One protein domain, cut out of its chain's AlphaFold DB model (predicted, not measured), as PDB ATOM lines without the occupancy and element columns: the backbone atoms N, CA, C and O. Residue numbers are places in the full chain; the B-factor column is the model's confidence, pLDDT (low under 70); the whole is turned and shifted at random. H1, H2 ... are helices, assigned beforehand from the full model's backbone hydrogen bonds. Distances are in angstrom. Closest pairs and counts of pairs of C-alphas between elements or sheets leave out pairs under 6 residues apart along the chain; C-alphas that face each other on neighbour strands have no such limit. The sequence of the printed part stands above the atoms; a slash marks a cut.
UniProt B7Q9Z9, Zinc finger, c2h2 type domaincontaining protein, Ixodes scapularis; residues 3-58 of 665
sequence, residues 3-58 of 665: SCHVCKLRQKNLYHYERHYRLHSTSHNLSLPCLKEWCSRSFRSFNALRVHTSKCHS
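Overview. This is residues 3 to 58 of the 665 residues of the protein "Zinc finger, c2h2 type domaincontaining protein" of Ixodes scapularis (UniProt B7Q9Z9). There is little regular structure: two short helices, H1 then H2, lie staggered along one side, and loops make the other. Between the helices a long loop folds back on itself, residues 32 to 33 pairing antiparallel with 42 to 43. The printed part has 56 residues, 21 of them in the two named helices, with no named strand; the class is all helix. It is compact, with a radius of gyration of the C-alphas of 10.6 A, and spans 27 by 24 by 18 A.

Arrangement. Look at H1, residues 14 to 22, and H2, residues 46 to 57: they are close but not clearly touching, their closest C-alphas, Glu 18 and Phe 46, being 7.1 A apart. They run opposite ways at a shallow tilt of 24 degrees. In both, every O i to N i+4 pair is within hydrogen-bond range.

Along the chain. Find C-alpha 14 at (-28.705, -93.785, 42.933); from there H1 runs 12.5 A to Arg 22. H2 runs 15.1 A from Phe 46 to C-alpha 57 at (-26.128, -105.686, 44.608).

Size, cuts and confidence. The C-alphas farthest apart, His 28 and Ser 58, are 29.9 A apart. The printed part has no cut; the 23-residue link is long. Confidence is under 70 at 15 residues, among them 25 to 32.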
ATOM      1  N   SER A   3     -25.160 -93.989  34.936       72.56
ATOM      2  CA  SER A   3     -25.347 -93.337  33.629       72.56
ATOM      3  C   SER A   3     -26.769 -93.523  33.108       72.56
ATOM      4  O   SER A   3     -27.271 -94.645  33.081       72.56
ATOM      5  N   CYS A   4     -27.425 -92.441  32.682       73.44
ATOM      6  CA  CYS A   4     -28.740 -92.510  32.049       73.44
ATOM      7  C   CYS A   4     -28.645 -93.142  30.662       73.44
ATOM      8  O   CYS A   4     -27.928 -92.658  29.789       73.44
ATOM      9  N   HIS A   5     -29.410 -94.205  30.420       70.00
ATOM     10  CA  HIS A   5     -29.391 -94.873  29.120       70.00
ATOM     11  C   HIS A   5     -30.037 -94.044  28.003       70.00
ATOM     12  O   HIS A   5     -29.621 -94.212  26.853       70.00
ATOM     13  N   VAL A   6     -30.949 -93.122  28.350       72.62
ATOM     14  CA  VAL A   6     -31.680 -92.248  27.414       72.62
ATOM     15  C   VAL A   6     -30.819 -91.070  26.954       72.62
ATOM     16  O   VAL A   6     -30.550 -90.943  25.768       72.62
ATOM     17  N   CYS A   7     -30.320 -90.240  27.878       78.69
ATOM     18  CA  CYS A   7     -29.599 -89.003  27.533       78.69
ATOM     19  C   CYS A   7     -28.112 -88.998  27.934       78.69
ATOM     20  O   CYS A   7     -27.470 -87.953  27.909       78.69
ATOM     21  N   LYS A   8     -27.560 -90.148  28.354       79.31
ATOM     22  CA  LYS A   8     -26.144 -90.357  28.740       79.31
ATOM     23  C   LYS A   8     -25.622 -89.494  29.898       79.31
ATOM     24  O   LYS A   8     -24.428 -89.526  30.194       79.31
ATOM     25  N   LEU A   9     -26.504 -88.782  30.604       77.94
ATOM     26  CA  LEU A   9     -26.139 -87.974  31.766       77.94
ATOM     27  C   LEU A   9     -25.656 -88.869  32.918       77.94
ATOM     28  O   LEU A   9     -26.322 -89.841  33.285       77.94
ATOM     29  N   ARG A  10     -24.497 -88.538  33.497       77.38
ATOM     30  CA  ARG A  10     -23.889 -89.284  34.609       77.38
ATOM     31  C   ARG A  10     -24.277 -88.667  35.949       77.38
ATOM     32  O   ARG A  10     -24.050 -87.488  36.184       77.38
ATOM     33  N   GLN A  11     -24.814 -89.490  36.843       76.38
ATOM     34  CA  GLN A  11     -25.250 -89.115  38.183       76.38
ATOM     35  C   GLN A  11     -24.334 -89.700  39.261       76.38
ATOM     36  O   GLN A  11     -23.807 -90.813  39.142       76.38
ATOM     37  N   LYS A  12     -24.130 -88.935  40.338       71.31
ATOM     38  CA  LYS A  12     -23.170 -89.274  41.402       71.31
ATOM     39  C   LYS A  12     -23.632 -90.468  42.246       71.31
ATOM     40  O   LYS A  12     -22.818 -91.327  42.579       71.31
ATOM     41  N   ASN A  13     -24.932 -90.569  42.528       74.69
ATOM     42  CA  ASN A  13     -25.527 -91.630  43.346       74.69
ATOM     43  C   ASN A  13     -26.892 -92.100  42.788       74.69
ATOM     44  O   ASN A  13     -27.407 -91.532  41.823       74.69
ATOM     45  N   LEU A  14     -27.454 -93.160  43.384       70.75
ATOM     46  CA  LEU A  14     -28.705 -93.785  42.933       70.75
ATOM     47  C   LEU A  14     -29.921 -92.862  43.127       70.75
ATOM     48  O   LEU A  14     -30.848 -92.904  42.328       70.75
ATOM     49  N   TYR A  15     -29.886 -92.002  44.147       71.38
ATOM     50  CA  TYR A  15     -30.929 -91.017  44.435       71.38
ATOM     51  C   TYR A  15     -31.030 -89.944  43.335       71.38
ATOM     52  O   TYR A  15     -32.108 -89.700  42.798       71.38
ATOM     53  N   HIS A  16     -29.904 -89.359  42.912       71.25
ATOM     54  CA  HIS A  16     -29.888 -88.421  41.783       71.25
ATOM     55  C   HIS A  16     -30.241 -89.107  40.458       71.25
ATOM     56  O   HIS A  16     -30.849 -88.490  39.585       71.25
ATOM     57  N   TYR A  17     -29.899 -90.391  40.313       74.19
ATOM     58  CA  TYR A  17     -30.309 -91.189  39.161       74.19
ATOM     59  C   TYR A  17     -31.829 -91.415  39.119       74.19
ATOM     60  O   TYR A  17     -32.426 -91.243  38.062       74.19
ATOM     61  N   GLU A  18     -32.469 -91.720  40.254       72.94
ATOM     62  CA  GLU A  18     -33.932 -91.839  40.376       72.94
ATOM     63  C   GLU A  18     -34.652 -90.555  39.968       72.94
ATOM     64  O   GLU A  18     -35.568 -90.582  39.144       72.94
ATOM     65  N   ARG A  19     -34.208 -89.419  40.518       71.69
ATOM     66  CA  ARG A  19     -34.799 -88.112  40.213       71.69
ATOM     67  C   ARG A  19     -34.613 -87.742  38.750       71.69
ATOM     68  O   ARG A  19     -35.574 -87.358  38.103       71.69
ATOM     69  N   HIS A  20     -33.420 -87.929  38.197       77.06
ATOM     70  CA  HIS A  20     -33.197 -87.703  36.773       77.06
ATOM     71  C   HIS A  20     -34.057 -88.626  35.893       77.06
ATOM     72  O   HIS A  20     -34.591 -88.189  34.879       77.06
ATOM     73  N   TYR A  21     -34.216 -89.895  36.276       74.25
ATOM     74  CA  TYR A  21     -34.992 -90.868  35.509       74.25
ATOM     75  C   TYR A  21     -36.477 -90.507  35.411       74.25
ATOM     76  O   TYR A  21     -37.082 -90.725  34.363       74.25
ATOM     77  N   ARG A  22     -37.065 -89.936  36.468       73.31
ATOM     78  CA  ARG A  22     -38.464 -89.484  36.443       73.31
ATOM     79  C   ARG A  22     -38.753 -88.493  35.308       73.31
ATOM     80  O   ARG A  22     -39.836 -88.565  34.743       73.31
ATOM     81  N   LEU A  23     -37.773 -87.691  34.881       74.31
ATOM     82  CA  LEU A  23     -37.906 -86.789  33.723       74.31
ATOM     83  C   LEU A  23     -38.108 -87.527  32.390       74.31
ATOM     84  O   LEU A  23     -38.631 -86.953  31.444       74.31
ATOM     85  N   HIS A  24     -37.712 -88.799  32.311       72.88
ATOM     86  CA  HIS A  24     -37.902 -89.644  31.128       72.88
ATOM     87  C   HIS A  24     -39.142 -90.538  31.235       72.88
ATOM     88  O   HIS A  24     -39.444 -91.261  30.290       72.88
ATOM     89  N   SER A  25     -39.863 -90.517  32.364       65.88
ATOM     90  CA  SER A  25     -40.929 -91.483  32.685       65.88
ATOM     91  C   SER A  25     -42.125 -91.474  31.725       65.88
ATOM     92  O   SER A  25     -42.835 -92.472  31.640       65.88
ATOM     93  N   THR A  26     -42.308 -90.397  30.960       60.16
ATOM     94  CA  THR A  26     -43.335 -90.250  29.918       60.16
ATOM     95  C   THR A  26     -42.917 -90.811  28.554       60.16
ATOM     96  O   THR A  26     -43.723 -90.845  27.629       60.16
ATOM     97  N   SER A  27     -41.675 -91.283  28.401       62.59
ATOM     98  CA  SER A  27     -41.189 -91.867  27.146       62.59
ATOM     99  C   SER A  27     -41.773 -93.270  26.929       62.59
ATOM    100  O   SER A  27     -41.604 -94.160  27.765       62.59
ATOM    101  N   HIS A  28     -42.435 -93.495  25.789       50.72
ATOM    102  CA  HIS A  28     -42.992 -94.804  25.433       50.72
ATOM    103  C   HIS A  28     -41.909 -95.906  25.410       50.72
ATOM    104  O   HIS A  28     -40.814 -95.708  24.887       50.72
ATOM    105  N   ASN A  29     -42.240 -97.093  25.939       56.97
ATOM    106  CA  ASN A  29     -41.394 -98.302  25.951       56.97
ATOM    107  C   ASN A  29     -40.045 -98.180  26.687       56.97
ATOM    108  O   ASN A  29     -39.062 -98.831  26.322       56.97
ATOM    109  N   LEU A  30     -39.988 -97.392  27.761       63.22
ATOM    110  CA  LEU A  30     -38.764 -97.227  28.538       63.22
ATOM    111  C   LEU A  30     -38.388 -98.512  29.308       63.22
ATOM    112  O   LEU A  30     -39.098 -98.964  30.208       63.22
ATOM    113  N   SER A  31     -37.247 -99.106  28.944       65.81
ATOM    114  CA  SER A  31     -36.649-100.278  29.597       65.81
ATOM    115  C   SER A  31     -35.425 -99.850  30.408       65.81
ATOM    116  O   SER A  31     -34.494 -99.254  29.871       65.81
ATOM    117  N   LEU A  32     -35.428-100.145  31.710       69.75
ATOM    118  CA  LEU A  32     -34.355 -99.823  32.653       69.75
ATOM    119  C   LEU A  32     -33.396-101.006  32.814       69.75
ATOM    120  O   LEU A  32     -33.687-101.878  33.635       69.75
ATOM    121  N   PRO A  33     -32.261-101.080  32.102       71.62
ATOM    122  CA  PRO A  33     -31.248-102.084  32.402       71.62
ATOM    123  C   PRO A  33     -30.659-101.860  33.803       71.62
ATOM    124  O   PRO A  33     -30.681-100.758  34.359       71.62
ATOM    125  N   CYS A  34     -30.146-102.931  34.395       76.75
ATOM    126  CA  CYS A  34     -29.478-102.884  35.678       76.75
ATOM    127  C   CYS A  34     -28.226-102.008  35.593       76.75
ATOM    128  O   CYS A  34     -27.470-102.048  34.629       76.75
ATOM    129  N   LEU A  35     -27.984-101.238  36.651       70.38
ATOM    130  CA  LEU A  35     -26.928-100.229  36.708       70.38
ATOM    131  C   LEU A  35     -25.520-100.812  36.946       70.38
ATOM    132  O   LEU A  35     -24.573-100.064  37.189       70.38
ATOM    133  N   LYS A  36     -25.384-102.144  36.935       71.38
ATOM    134  CA  LYS A  36     -24.114-102.867  37.051       71.38
ATOM    135  C   LYS A  36     -23.775-103.474  35.696       71.38
ATOM    136  O   LYS A  36     -24.581-104.222  35.158       71.38
ATOM    137  N   GLU A  37     -22.570-103.203  35.200       58.03
ATOM    138  CA  GLU A  37     -22.116-103.612  33.858       58.03
ATOM    139  C   GLU A  37     -22.200-105.126  33.610       58.03
ATOM    140  O   GLU A  37     -22.393-105.563  32.483       58.03
ATOM    141  N   TRP A  38     -22.131-105.930  34.671       62.12
ATOM    142  CA  TRP A  38     -22.214-107.391  34.627       62.12
ATOM    143  C   TRP A  38     -23.631-107.949  34.864       62.12
ATOM    144  O   TRP A  38     -23.805-109.162  34.968       62.12
ATOM    145  N   CYS A  39     -24.665-107.104  34.970       74.00
ATOM    146  CA  CYS A  39     -26.043-107.535  35.199       74.00
ATOM    147  C   CYS A  39     -26.948-107.188  34.009       74.00
ATOM    148  O   CYS A  39     -27.266-106.032  33.760       74.00
ATOM    149  N   SER A  40     -27.439-108.213  33.312       73.94
ATOM    150  CA  SER A  40     -28.241-108.090  32.085       73.94
ATOM    151  C   SER A  40     -29.747-107.886  32.307       73.94
ATOM    152  O   SER A  40     -30.528-107.926  31.360       73.94
ATOM    153  N   ARG A  41     -30.199-107.699  33.554       76.06
ATOM    154  CA  ARG A  41     -31.634-107.584  33.863       76.06
ATOM    155  C   ARG A  41     -32.165-106.200  33.527       76.06
ATOM    156  O   ARG A  41     -31.522-105.217  33.867       76.06
ATOM    157  N   SER A  42     -33.367-106.132  32.961       74.88
ATOM    158  CA  SER A  42     -34.073-104.878  32.708       74.88
ATOM    159  C   SER A  42     -35.427-104.814  33.411       74.88
ATOM    160  O   SER A  42     -36.069-105.833  33.666       74.88
ATOM    161  N   PHE A  43     -35.870-103.602  33.734       78.69
ATOM    162  CA  PHE A  43     -37.061-103.344  34.533       78.69
ATOM    163  C   PHE A  43     -37.969-102.330  33.843       78.69
ATOM    164  O   PHE A  43     -37.511-101.450  33.126       78.69
ATOM    165  N   ARG A  44     -39.277-102.444  34.081       67.94
ATOM    166  CA  ARG A  44     -40.277-101.484  33.582       67.94
ATOM    167  C   ARG A  44     -40.614-100.386  34.592       67.94
ATOM    168  O   ARG A  44     -41.334 -99.455  34.271       67.94
ATOM    169  N   SER A  45     -40.115-100.494  35.825       66.50
ATOM    170  CA  SER A  45     -40.309 -99.482  36.863       66.50
ATOM    171  C   SER A  45     -39.040 -99.275  37.678       66.50
ATOM    172  O   SER A  45     -38.277-100.213  37.939       66.50
ATOM    173  N   PHE A  46     -38.834 -98.035  38.124       69.19
ATOM    174  CA  PHE A  46     -37.688 -97.691  38.957       69.19
ATOM    175  C   PHE A  46     -37.709 -98.441  40.293       69.19
ATOM    176  O   PHE A  46     -36.671 -98.902  40.758       69.19
ATOM    177  N   ASN A  47     -38.890 -98.659  40.885       70.12
ATOM    178  CA  ASN A  47     -39.000 -99.416  42.131       70.12
ATOM    179  C   ASN A  47     -38.536-100.876  41.961       70.12
ATOM    180  O   ASN A  47     -37.867-101.410  42.842       70.12
ATOM    181  N   ALA A  48     -38.814-101.507  40.814       73.62
ATOM    182  CA  ALA A  48     -38.314-102.850  40.518       73.62
ATOM    183  C   ALA A  48     -36.784-102.873  40.351       73.62
ATOM    184  O   ALA A  48     -36.124-103.745  40.921       73.62
ATOM    185  N   LEU A  49     -36.210-101.875  39.664       76.50
ATOM    186  CA  LEU A  49     -34.757-101.688  39.577       76.50
ATOM    187  C   LEU A  49     -34.135-101.455  40.963       76.50
ATOM    188  O   LEU A  49     -33.110-102.053  41.283       76.50
ATOM    189  N   ARG A  50     -34.758-100.633  41.813       71.62
ATOM    190  CA  ARG A  50     -34.298-100.319  43.174       71.62
ATOM    191  C   ARG A  50     -34.304-101.554  44.072       71.62
ATOM    192  O   ARG A  50     -33.301-101.843  44.718       71.62
ATOM    193  N   VAL A  51     -35.397-102.321  44.069       75.62
ATOM    194  CA  VAL A  51     -35.512-103.579  44.825       75.62
ATOM    195  C   VAL A  51     -34.492-104.603  44.337       75.62
ATOM    196  O   VAL A  51     -33.864-105.267  45.158       75.62
ATOM    197  N   HIS A  52     -34.292-104.721  43.024       80.31
ATOM    198  CA  HIS A  52     -33.249-105.575  42.465       80.31
ATOM    199  C   HIS A  52     -31.849-105.123  42.894       80.31
ATOM    200  O   HIS A  52     -31.051-105.944  43.334       80.31
ATOM    201  N   THR A  53     -31.565-103.824  42.814       73.75
ATOM    202  CA  THR A  53     -30.252-103.263  43.150       73.75
ATOM    203  C   THR A  53     -29.936-103.420  44.630       73.75
ATOM    204  O   THR A  53     -28.830-103.817  44.976       73.75
ATOM    205  N   SER A  54     -30.917-103.218  45.507       72.69
ATOM    206  CA  SER A  54     -30.771-103.525  46.927       72.69
ATOM    207  C   SER A  54     -30.571-105.031  47.139       72.69
ATOM    208  O   SER A  54     -29.532-105.455  47.623       72.69
ATOM    209  N   LYS A  55     -31.486-105.888  46.684       71.31
ATOM    210  CA  LYS A  55     -31.431-107.322  47.018       71.31
ATOM    211  C   LYS A  55     -30.278-108.097  46.380       71.31
ATOM    212  O   LYS A  55     -29.861-109.102  46.942       71.31
ATOM    213  N   CYS A  56     -29.824-107.698  45.195       68.44
ATOM    214  CA  CYS A  56     -28.819-108.440  44.432       68.44
ATOM    215  C   CYS A  56     -27.445-107.765  44.425       68.44
ATOM    216  O   CYS A  56     -26.468-108.446  44.131       68.44
ATOM    217  N   HIS A  57     -27.365-106.466  44.739       73.69
ATOM    218  CA  HIS A  57     -26.128-105.686  44.608       73.69
ATOM    219  C   HIS A  57     -25.746-104.883  45.863       73.69
ATOM    220  O   HIS A  57     -24.649-104.322  45.879       73.69
ATOM    221  N   SER A  58     -26.573-104.828  46.922       55.75
ATOM    222  CA  SER A  58     -26.120-104.318  48.225       55.75
ATOM    223  C   SER A  58     -25.467-105.448  49.016       55.75
ATOM    224  O   SER A  58     -26.144-106.361  49.487       55.75
TER     225      SER A  58